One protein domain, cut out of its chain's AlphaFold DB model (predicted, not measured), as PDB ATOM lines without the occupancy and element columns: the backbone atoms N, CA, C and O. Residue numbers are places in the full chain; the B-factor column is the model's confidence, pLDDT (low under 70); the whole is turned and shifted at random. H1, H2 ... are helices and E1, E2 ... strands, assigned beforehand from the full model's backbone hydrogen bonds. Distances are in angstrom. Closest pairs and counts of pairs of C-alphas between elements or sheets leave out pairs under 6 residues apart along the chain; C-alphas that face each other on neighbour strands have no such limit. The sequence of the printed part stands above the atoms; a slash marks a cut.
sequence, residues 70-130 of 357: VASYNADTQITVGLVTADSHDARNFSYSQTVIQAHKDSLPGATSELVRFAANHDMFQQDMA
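Overview. This is residues 70 to 130 of the 357 residues of the protein "Hypothetical protein" of Symbiodinium sp. CCMP2456 (UniProt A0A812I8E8). A small sheet of three strands, E1, E2 and E3, stands between two short helices, H1 over one face and H2 over the other, in three layers. Two long links loop out on either side of H1 along the chain, and residues 87 to 93 and 106 to 111 of them stand free of the body. The printed part has 61 residues, with E1, E2, H1, E3 and H2 in that order; the sheet runs E1, E2, E3 and is mixed, and the class is mixed, helices and strands. The whole is compact, with a radius of gyration of the C-alphas of 11.3 A, and rounded, spanning 27 by 24 by 23 A.

Along the chain. Find C-alpha 70 at (14.552, -18.803, 20.026); from there E1 runs through residues 70 to 74, 13.0 A long. Next comes E2, residues 79 to 84, 16.4 A from first to last C-alpha. Look for H1 at residues 96 to 104, 12.8 A long, beginning with C-alpha 96 at (1.624, -16.821, 18.713). E3 is short, residues 116 to 118, 6.0 A. H2, residues 122 to 130, runs 12.3 A and ends with C-alpha 130 at (10.339, -16.990, 34.720).

Arrangement. Begin with E1 and E2, a hairpin of antiparallel neighbours at 159 degrees; look at N 72 and O 81, 2.8 A apart and within hydrogen-bond range. On the other side of E2 you find E3, parallel to it at 46 degrees, with N 82 and O 117 within hydrogen-bond range at 2.9 A. E1 and E3 are the edge strands. E2, H1 and E3 form a strand-helix-strand unit, two parallel neighbour strands with a helix between them along the chain, and its crossover is right-handed. H1 is on the sheet at a height of 8.6 A, over E2 and only just over E1, on which 3 of its 9 C-alphas fall. It runs slantwise to the strands, at 54 degrees to E2 on the local plane. Its closest C-alphas to E1 are those of Ser 97 and Tyr 73, 5.9 A apart. H2 is on the opposite face at a height of 9.0 A, also over E2 and only just over E1, with 3 C-alphas on it. It runs along the strands, at 17 degrees to E2 on the local plane; the closest C-alphas of H2 and E2 are those of Phe 125 and Leu 83, 6.4 A apart. H1 and H2 are apart. In both helices every O i to N i+4 pair is within hydrogen-bond range.

Size, cuts and confidence. The two C-alphas farthest apart are those of Asp 76 and Leu 108, 29.9 A. The printed part has no cut. The links E2 to H1 and H1 to E3 are long, 11 residues each. The mean pLDDT of the printed part is 77.8, and it falls under 70 at residues 86 to 99, 102 to 103, 105 and 109 to 110.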
ATOM      1  N   VAL A  70      15.716 -18.199  19.379       80.81
ATOM      2  CA  VAL A  70      14.552 -18.803  20.026       80.81
ATOM      3  C   VAL A  70      13.663 -17.690  20.549       80.81
ATOM      4  O   VAL A  70      14.160 -16.658  20.998       80.81
ATOM      5  N   ALA A  71      12.354 -17.892  20.486       86.75
ATOM      6  CA  ALA A  71      11.381 -17.015  21.113       86.75
ATOM      7  C   ALA A  71      10.541 -17.827  22.095       86.75
ATOM      8  O   ALA A  71      10.223 -18.988  21.844       86.75
ATOM      9  N   SER A  72      10.187 -17.206  23.209       87.62
ATOM     10  CA  SER A  72       9.284 -17.762  24.203       87.62
ATOM     11  C   SER A  72       8.276 -16.698  24.602       87.62
ATOM     12  O   SER A  72       8.610 -15.516  24.690       87.62
ATOM     13  N   TYR A  73       7.034 -17.113  24.820       90.75
ATOM     14  CA  TYR A  73       5.989 -16.242  25.332       90.75
ATOM     15  C   TYR A  73       5.874 -16.450  26.838       90.75
ATOM     16  O   TYR A  73       5.584 -17.559  27.290       90.75
ATOM     17  N   ASN A  74       6.099 -15.389  27.608       93.56
ATOM     18  CA  ASN A  74       5.823 -15.401  29.034       93.56
ATOM     19  C   ASN A  74       4.331 -15.092  29.234       93.56
ATOM     20  O   ASN A  74       3.893 -13.971  28.980       93.56
ATOM     21  N   ALA A  75       3.555 -16.090  29.666       92.00
ATOM     22  CA  ALA A  75       2.114 -15.947  29.871       92.00
ATOM     23  C   ALA A  75       1.757 -15.014  31.039       92.00
ATOM     24  O   ALA A  75       0.704 -14.379  30.999       92.00
ATOM     25  N   ASP A  76       2.637 -14.881  32.034       93.44
ATOM     26  CA  ASP A  76       2.404 -14.014  33.184       93.44
ATOM     27  C   ASP A  76       2.610 -12.545  32.827       93.44
ATOM     28  O   ASP A  76       1.748 -11.726  33.144       93.44
ATOM     29  N   THR A  77       3.712 -12.204  32.143       94.69
ATOM     30  CA  THR A  77       4.004 -10.818  31.725       94.69
ATOM     31  C   THR A  77       3.378 -10.440  30.384       94.69
ATOM     32  O   THR A  77       3.375  -9.269  30.022       94.69
ATOM     33  N   GLN A  78       2.894 -11.419  29.620       94.81
ATOM     34  CA  GLN A  78       2.346 -11.274  28.266       94.81
ATOM     35  C   GLN A  78       3.323 -10.647  27.258       94.81
ATOM     36  O   GLN A  78       2.928  -9.976  26.305       94.81
ATOM     37  N   ILE A  79       4.623 -10.877  27.463       92.75
ATOM     38  CA  ILE A  79       5.700 -10.377  26.599       92.75
ATOM     39  C   ILE A  79       6.341 -11.568  25.886       92.75
ATOM     40  O   ILE A  79       6.621 -12.601  26.497       92.75
ATOM     41  N   THR A  80       6.618 -11.407  24.590       90.25
ATOM     42  CA  THR A  80       7.450 -12.361  23.847       90.25
ATOM     43  C   THR A  80       8.917 -11.984  24.005       90.25
ATOM     44  O   THR A  80       9.338 -10.882  23.643       90.25
ATOM     45  N   VAL A  81       9.702 -12.911  24.541       89.50
ATOM     46  CA  VAL A  81      11.138 -12.751  24.767       89.50
ATOM     47  C   VAL A  81      11.884 -13.563  23.718       89.50
ATOM     48  O   VAL A  81      11.551 -14.721  23.476       89.50
ATOM     49  N   GLY A  82      12.886 -12.963  23.087       87.50
ATOM     50  CA  GLY A  82      13.762 -13.621  22.123       87.50
ATOM     51  C   GLY A  82      15.180 -13.783  22.659       87.50
ATOM     52  O   GLY A  82      15.652 -12.950  23.426       87.50
ATOM     53  N   LEU A  83      15.896 -14.812  22.222       84.88
ATOM     54  CA  LEU A  83      17.335 -14.967  22.431       84.88
ATOM     55  C   LEU A  83      17.980 -15.387  21.117       84.88
ATOM     56  O   LEU A  83      17.600 -16.407  20.549       84.88
ATOM     57  N   VAL A  84      18.975 -14.632  20.657       83.00
ATOM     58  CA  VAL A  84      19.761 -14.999  19.474       83.00
ATOM     59  C   VAL A  84      20.630 -16.218  19.816       83.00
ATOM     60  O   VAL A  84      21.436 -16.170  20.744       83.00
ATOM     61  N   THR A  85      20.445 -17.323  19.099       74.81
ATOM     62  CA  THR A  85      21.134 -18.606  19.294       74.81
ATOM     63  C   THR A  85      22.253 -18.817  18.275       74.81
ATOM     64  O   THR A  85      22.314 -18.172  17.230       74.81
ATOM     65  N   ALA A  86      23.159 -19.752  18.569       62.25
ATOM     66  CA  ALA A  86      24.047 -20.312  17.552       62.25
ATOM     67  C   ALA A  86      23.254 -21.208  16.576       62.25
ATOM     68  O   ALA A  86      22.184 -21.704  16.929       62.25
ATOM     69  N   ASP A  87      23.777 -21.412  15.361       50.28
ATOM     70  CA  ASP A  87      23.135 -22.178  14.279       50.28
ATOM     71  C   ASP A  87      22.596 -23.542  14.755       50.28
ATOM     72  O   ASP A  87      23.382 -24.447  15.040       50.28
ATOM     73  N   SER A  88      21.270 -23.726  14.821       47.41
ATOM     74  CA  SER A  88      20.682 -25.069  14.925       47.41
ATOM     75  C   SER A  88      19.204 -25.136  14.508       47.41
ATOM     76  O   SER A  88      18.492 -24.136  14.521       47.41
ATOM     77  N   HIS A  89      18.811 -26.346  14.109       45.84
ATOM     78  CA  HIS A  89      17.753 -26.732  13.174       45.84
ATOM     79  C   HIS A  89      16.324 -26.879  13.732       45.84
ATOM     80  O   HIS A  89      16.121 -27.233  14.887       45.84
ATOM     81  N   ASP A  90      15.393 -26.787  12.771       52.88
ATOM     82  CA  ASP A  90      14.044 -27.369  12.680       52.88
ATOM     83  C   ASP A  90      12.962 -26.920  13.677       52.88
ATOM     84  O   ASP A  90      12.960 -27.265  14.854       52.88
ATOM     85  N   ALA A  91      11.920 -26.273  13.136       52.22
ATOM     86  CA  ALA A  91      10.659 -26.029  13.831       52.22
ATOM     87  C   ALA A  91       9.456 -26.285  12.903       52.22
ATOM     88  O   ALA A  91       9.361 -25.733  11.807       52.22
ATOM     89  N   ARG A  92       8.509 -27.118  13.351       47.84
ATOM     90  CA  ARG A  92       7.176 -27.278  12.748       47.84
ATOM     91  C   ARG A  92       6.111 -27.009  13.814       47.84
ATOM     92  O   ARG A  92       6.201 -27.569  14.901       47.84
ATOM     93  N   ASN A  93       5.100 -26.227  13.418       47.28
ATOM     94  CA  ASN A  93       3.832 -25.857  14.077       47.28
ATOM     95  C   ASN A  93       3.770 -24.490  14.780       47.28
ATOM     96  O   ASN A  93       4.269 -24.364  15.896       47.28
ATOM     97  N   PHE A  94       3.031 -23.596  14.087       53.25
ATOM     98  CA  PHE A  94       2.527 -22.216  14.301       53.25
ATOM     99  C   PHE A  94       1.943 -21.799  15.692       53.25
ATOM    100  O   PHE A  94       0.739 -21.963  15.854       53.25
ATOM    101  N   SER A  95       2.665 -21.240  16.674       61.44
ATOM    102  CA  SER A  95       2.126 -20.590  17.895       61.44
ATOM    103  C   SER A  95       2.175 -19.051  17.793       61.44
ATOM    104  O   SER A  95       2.781 -18.512  16.873       61.44
ATOM    105  N   TYR A  96       1.577 -18.300  18.731       66.50
ATOM    106  CA  TYR A  96       1.624 -16.821  18.713       66.50
ATOM    107  C   TYR A  96       3.059 -16.266  18.708       66.50
ATOM    108  O   TYR A  96       3.384 -15.386  17.912       66.50
ATOM    109  N   SER A  97       3.955 -16.865  19.506       63.78
ATOM    110  CA  SER A  97       5.398 -16.552  19.499       63.78
ATOM    111  C   SER A  97       6.032 -16.687  18.109       63.78
ATOM    112  O   SER A  97       7.034 -16.063  17.783       63.78
ATOM    113  N   GLN A  98       5.404 -17.473  17.251       65.44
ATOM    114  CA  GLN A  98       5.860 -17.829  15.929       65.44
ATOM    115  C   GLN A  98       5.282 -16.899  14.842       65.44
ATOM    116  O   GLN A  98       5.981 -16.607  13.875       65.44
ATOM    117  N   THR A  99       4.093 -16.317  15.047       67.06
ATOM    118  CA  THR A  99       3.647 -15.109  14.318       67.06
ATOM    119  C   THR A  99       4.613 -13.953  14.564       67.06
ATOM    120  O   THR A  99       4.984 -13.225  13.647       67.06
ATOM    121  N   VAL A 100       5.072 -13.820  15.808       72.25
ATOM    122  CA  VAL A 100       6.062 -12.819  16.197       72.25
ATOM    123  C   VAL A 100       7.427 -13.090  15.530       72.25
ATOM    124  O   VAL A 100       8.060 -12.159  15.030       72.25
ATOM    125  N   ILE A 101       7.850 -14.360  15.426       70.31
ATOM    126  CA  ILE A 101       9.020 -14.764  14.619       70.31
ATOM    127  C   ILE A 101       8.834 -14.354  13.151       70.31
ATOM    128  O   ILE A 101       9.744 -13.778  12.556       70.31
ATOM    129  N   GLN A 102       7.654 -14.606  12.577       66.62
ATOM    130  CA  GLN A 102       7.356 -14.276  11.183       66.62
ATOM    131  C   GLN A 102       7.389 -12.769  10.915       66.62
ATOM    132  O   GLN A 102       7.887 -12.365   9.871       66.62
ATOM    133  N   ALA A 103       6.945 -11.945  11.865       69.50
ATOM    134  CA  ALA A 103       7.044 -10.491  11.764       69.50
ATOM    135  C   ALA A 103       8.500  -9.986  11.797       69.50
ATOM    136  O   ALA A 103       8.792  -8.935  11.236       69.50
ATOM    137  N   HIS A 104       9.421 -10.715  12.441       73.44
ATOM    138  CA  HIS A 104      10.810 -10.275  12.587       73.44
ATOM    139  C   HIS A 104      11.779 -10.861  11.551       73.44
ATOM    140  O   HIS A 104      12.824 -10.263  11.300       73.44
ATOM    141  N   LYS A 105      11.471 -12.002  10.929       69.94
ATOM    142  CA  LYS A 105      12.424 -12.734  10.071       69.94
ATOM    143  C   LYS A 105      12.961 -11.931   8.875       69.94
ATOM    144  O   LYS A 105      14.099 -12.162   8.472       69.94
ATOM    145  N   ASP A 106      12.163 -11.001   8.347       73.12
ATOM    146  CA  ASP A 106      12.499 -10.165   7.186       73.12
ATOM    147  C   ASP A 106      13.197  -8.852   7.588       73.12
ATOM    148  O   ASP A 106      13.575  -8.042   6.741       73.12
ATOM    149  N   SER A 107      13.384  -8.628   8.893       72.31
ATOM    150  CA  SER A 107      14.049  -7.434   9.412       72.31
ATOM    151  C   SER A 107      15.549  -7.490   9.131       72.31
ATOM    152  O   SER A 107      16.194  -8.531   9.278       72.31
ATOM    153  N   LEU A 108      16.139  -6.346   8.782       75.69
ATOM    154  CA  LEU A 108      17.591  -6.230   8.660       75.69
ATOM    155  C   LEU A 108      18.272  -6.534  10.010       75.69
ATOM    156  O   LEU A 108      17.729  -6.176  11.060       75.69
ATOM    157  N   PRO A 109      19.476  -7.139  10.018       66.12
ATOM    158  CA  PRO A 109      20.246  -7.333  11.243       66.12
ATOM    159  C   PRO A 109      20.417  -6.011  12.003       66.12
ATOM    160  O   PRO A 109      20.919  -5.036  11.447       66.12
ATOM    161  N   GLY A 110      19.991  -5.978  13.268       67.56
ATOM    162  CA  GLY A 110      20.022  -4.775  14.111       67.56
ATOM    163  C   GLY A 110      18.740  -3.934  14.099       67.56
ATOM    164  O   GLY A 110      18.654  -2.976  14.864       67.56
ATOM    165  N   ALA A 111      17.732  -4.284  13.295       75.69
ATOM    166  CA  ALA A 111      16.404  -3.696  13.422       75.69
ATOM    167  C   ALA A 111      15.753  -4.139  14.742       75.69
ATOM    168  O   ALA A 111      15.745  -5.322  15.085       75.69
ATOM    169  N   THR A 112      15.195  -3.191  15.490       75.81
ATOM    170  CA  THR A 112      14.414  -3.480  16.694       75.81
ATOM    171  C   THR A 112      13.089  -4.121  16.294       75.81
ATOM    172  O   THR A 112      12.353  -3.550  15.491       75.81
ATOM    173  N   SER A 113      12.781  -5.300  16.836       83.19
ATOM    174  CA  SER A 113      11.466  -5.915  16.646       83.19
ATOM    175  C   SER A 113      10.385  -5.084  17.336       83.19
ATOM    176  O   SER A 113      10.572  -4.644  18.467       83.19
ATOM    177  N   GLU A 114       9.238  -4.918  16.680       86.88
ATOM    178  CA  GLU A 114       8.061  -4.265  17.264       86.88
ATOM    179  C   GLU A 114       7.273  -5.177  18.221       86.88
ATOM    180  O   GLU A 114       6.339  -4.706  18.861       86.88
ATOM    181  N   LEU A 115       7.610  -6.472  18.303       87.06
ATOM    182  CA  LEU A 115       6.868  -7.478  19.085       87.06
ATOM    183  C   LEU A 115       7.757  -8.388  19.954       87.06
ATOM    184  O   LEU A 115       7.245  -9.074  20.839       87.06
ATOM    185  N   VAL A 116       9.077  -8.419  19.726       88.00
ATOM    186  CA  VAL A 116      10.029  -9.230  20.508       88.00
ATOM    187  C   VAL A 116      10.940  -8.354  21.349       88.00
ATOM    188  O   VAL A 116      11.686  -7.530  20.818       88.00
ATOM    189  N   ARG A 117      10.995  -8.637  22.653       91.81
ATOM    190  CA  ARG A 117      12.085  -8.167  23.511       91.81
ATOM    191  C   ARG A 117      13.240  -9.162  23.461       91.81
ATOM    192  O   ARG A 117      13.129 -10.262  23.994       91.81
ATOM    193  N   PHE A 118      14.356  -8.797  22.838       89.25
ATOM    194  CA  PHE A 118      15.536  -9.663  22.820       89.25
ATOM    195  C   PHE A 118      16.344  -9.541  24.116       89.25
ATOM    196  O   PHE A 118      16.770  -8.450  24.496       89.25
ATOM    197  N   ALA A 119      16.577 -10.671  24.776       91.62
ATOM    198  CA  ALA A 119      17.479 -10.782  25.910       91.62
ATOM    199  C   ALA A 119      18.941 -10.756  25.439       91.62
ATOM    200  O   ALA A 119      19.290 -11.324  24.403       91.62
ATOM    201  N   ALA A 120      19.816 -10.124  26.225       89.00
ATOM    202  CA  ALA A 120      21.231  -9.990  25.875       89.00
ATOM    203  C   ALA A 120      22.014 -11.311  25.991       89.00
ATOM    204  O   ALA A 120      23.041 -11.483  25.339       89.00
ATOM    205  N   ASN A 121      21.561 -12.232  26.846       87.44
ATOM    206  CA  ASN A 121      22.188 -13.529  27.077       87.44
ATOM    207  C   ASN A 121      21.162 -14.558  27.579       87.44
ATOM    208  O   ASN A 121      20.015 -14.224  27.880       87.44
ATOM    209  N   HIS A 122      21.594 -15.818  27.663       82.81
ATOM    210  CA  HIS A 122      20.752 -16.934  28.084       82.81
ATOM    211  C   HIS A 122      20.178 -16.760  29.498       82.81
ATOM    212  O   HIS A 122      19.004 -17.044  29.713       82.81
ATOM    213  N   ASP A 123      20.962 -16.255  30.449       90.06
ATOM    214  CA  ASP A 123      20.497 -16.096  31.831       90.06
ATOM    215  C   ASP A 123      19.392 -15.041  31.926       90.06
ATOM    216  O   ASP A 123      18.369 -15.272  32.566       90.06
ATOM    217  N   MET A 124      19.541 -13.917  31.217       90.25
ATOM    218  CA  MET A 124      18.491 -12.904  31.101       90.25
ATOM    219  C   MET A 124      17.245 -13.444  30.399       90.25
ATOM    220  O   MET A 124      16.139 -13.100  30.796       90.25
ATOM    221  N   PHE A 125      17.405 -14.300  29.388       90.62
ATOM    222  CA  PHE A 125      16.280 -14.950  28.718       90.62
ATOM    223  C   PHE A 125      15.494 -15.847  29.684       90.62
ATOM    224  O   PHE A 125      14.275 -15.726  29.769       90.62
ATOM    225  N   GLN A 126      16.181 -16.686  30.465       90.81
ATOM    226  CA  GLN A 126      15.540 -17.534  31.477       90.81
ATOM    227  C   GLN A 126      14.877 -16.698  32.580       90.81
ATOM    228  O   GLN A 126      13.756 -16.995  32.989       90.81
ATOM    229  N   GLN A 127      15.532 -15.623  33.031       95.50
ATOM    230  CA  GLN A 127      14.949 -14.689  33.997       95.50
ATOM    231  C   GLN A 127      13.699 -14.004  33.444       95.50
ATOM    232  O   GLN A 127      12.696 -13.922  34.142       95.50
ATOM    233  N   ASP A 128      13.737 -13.520  32.203       94.00
ATOM    234  CA  ASP A 128      12.588 -12.884  31.561       94.00
ATOM    235  C   ASP A 128      11.444 -13.884  31.312       94.00
ATOM    236  O   ASP A 128      10.283 -13.489  31.360       94.00
ATOM    237  N   MET A 129      11.743 -15.169  31.090       92.56
ATOM    238  CA  MET A 129      10.738 -16.235  30.971       92.56
ATOM    239  C   MET A 129      10.079 -16.613  32.300       92.56
ATOM    240  O   MET A 129       8.907 -16.970  32.303       92.56
ATOM    241  N   ALA A 130      10.830 -16.587  33.402       95.50
ATOM    242  CA  ALA A 130      10.339 -16.990  34.720       95.50
ATOM    243  C   ALA A 130       9.716 -15.836  35.522       95.50
ATOM    244  O   ALA A 130       9.135 -16.066  36.580       95.50
TER     245      ALA A 130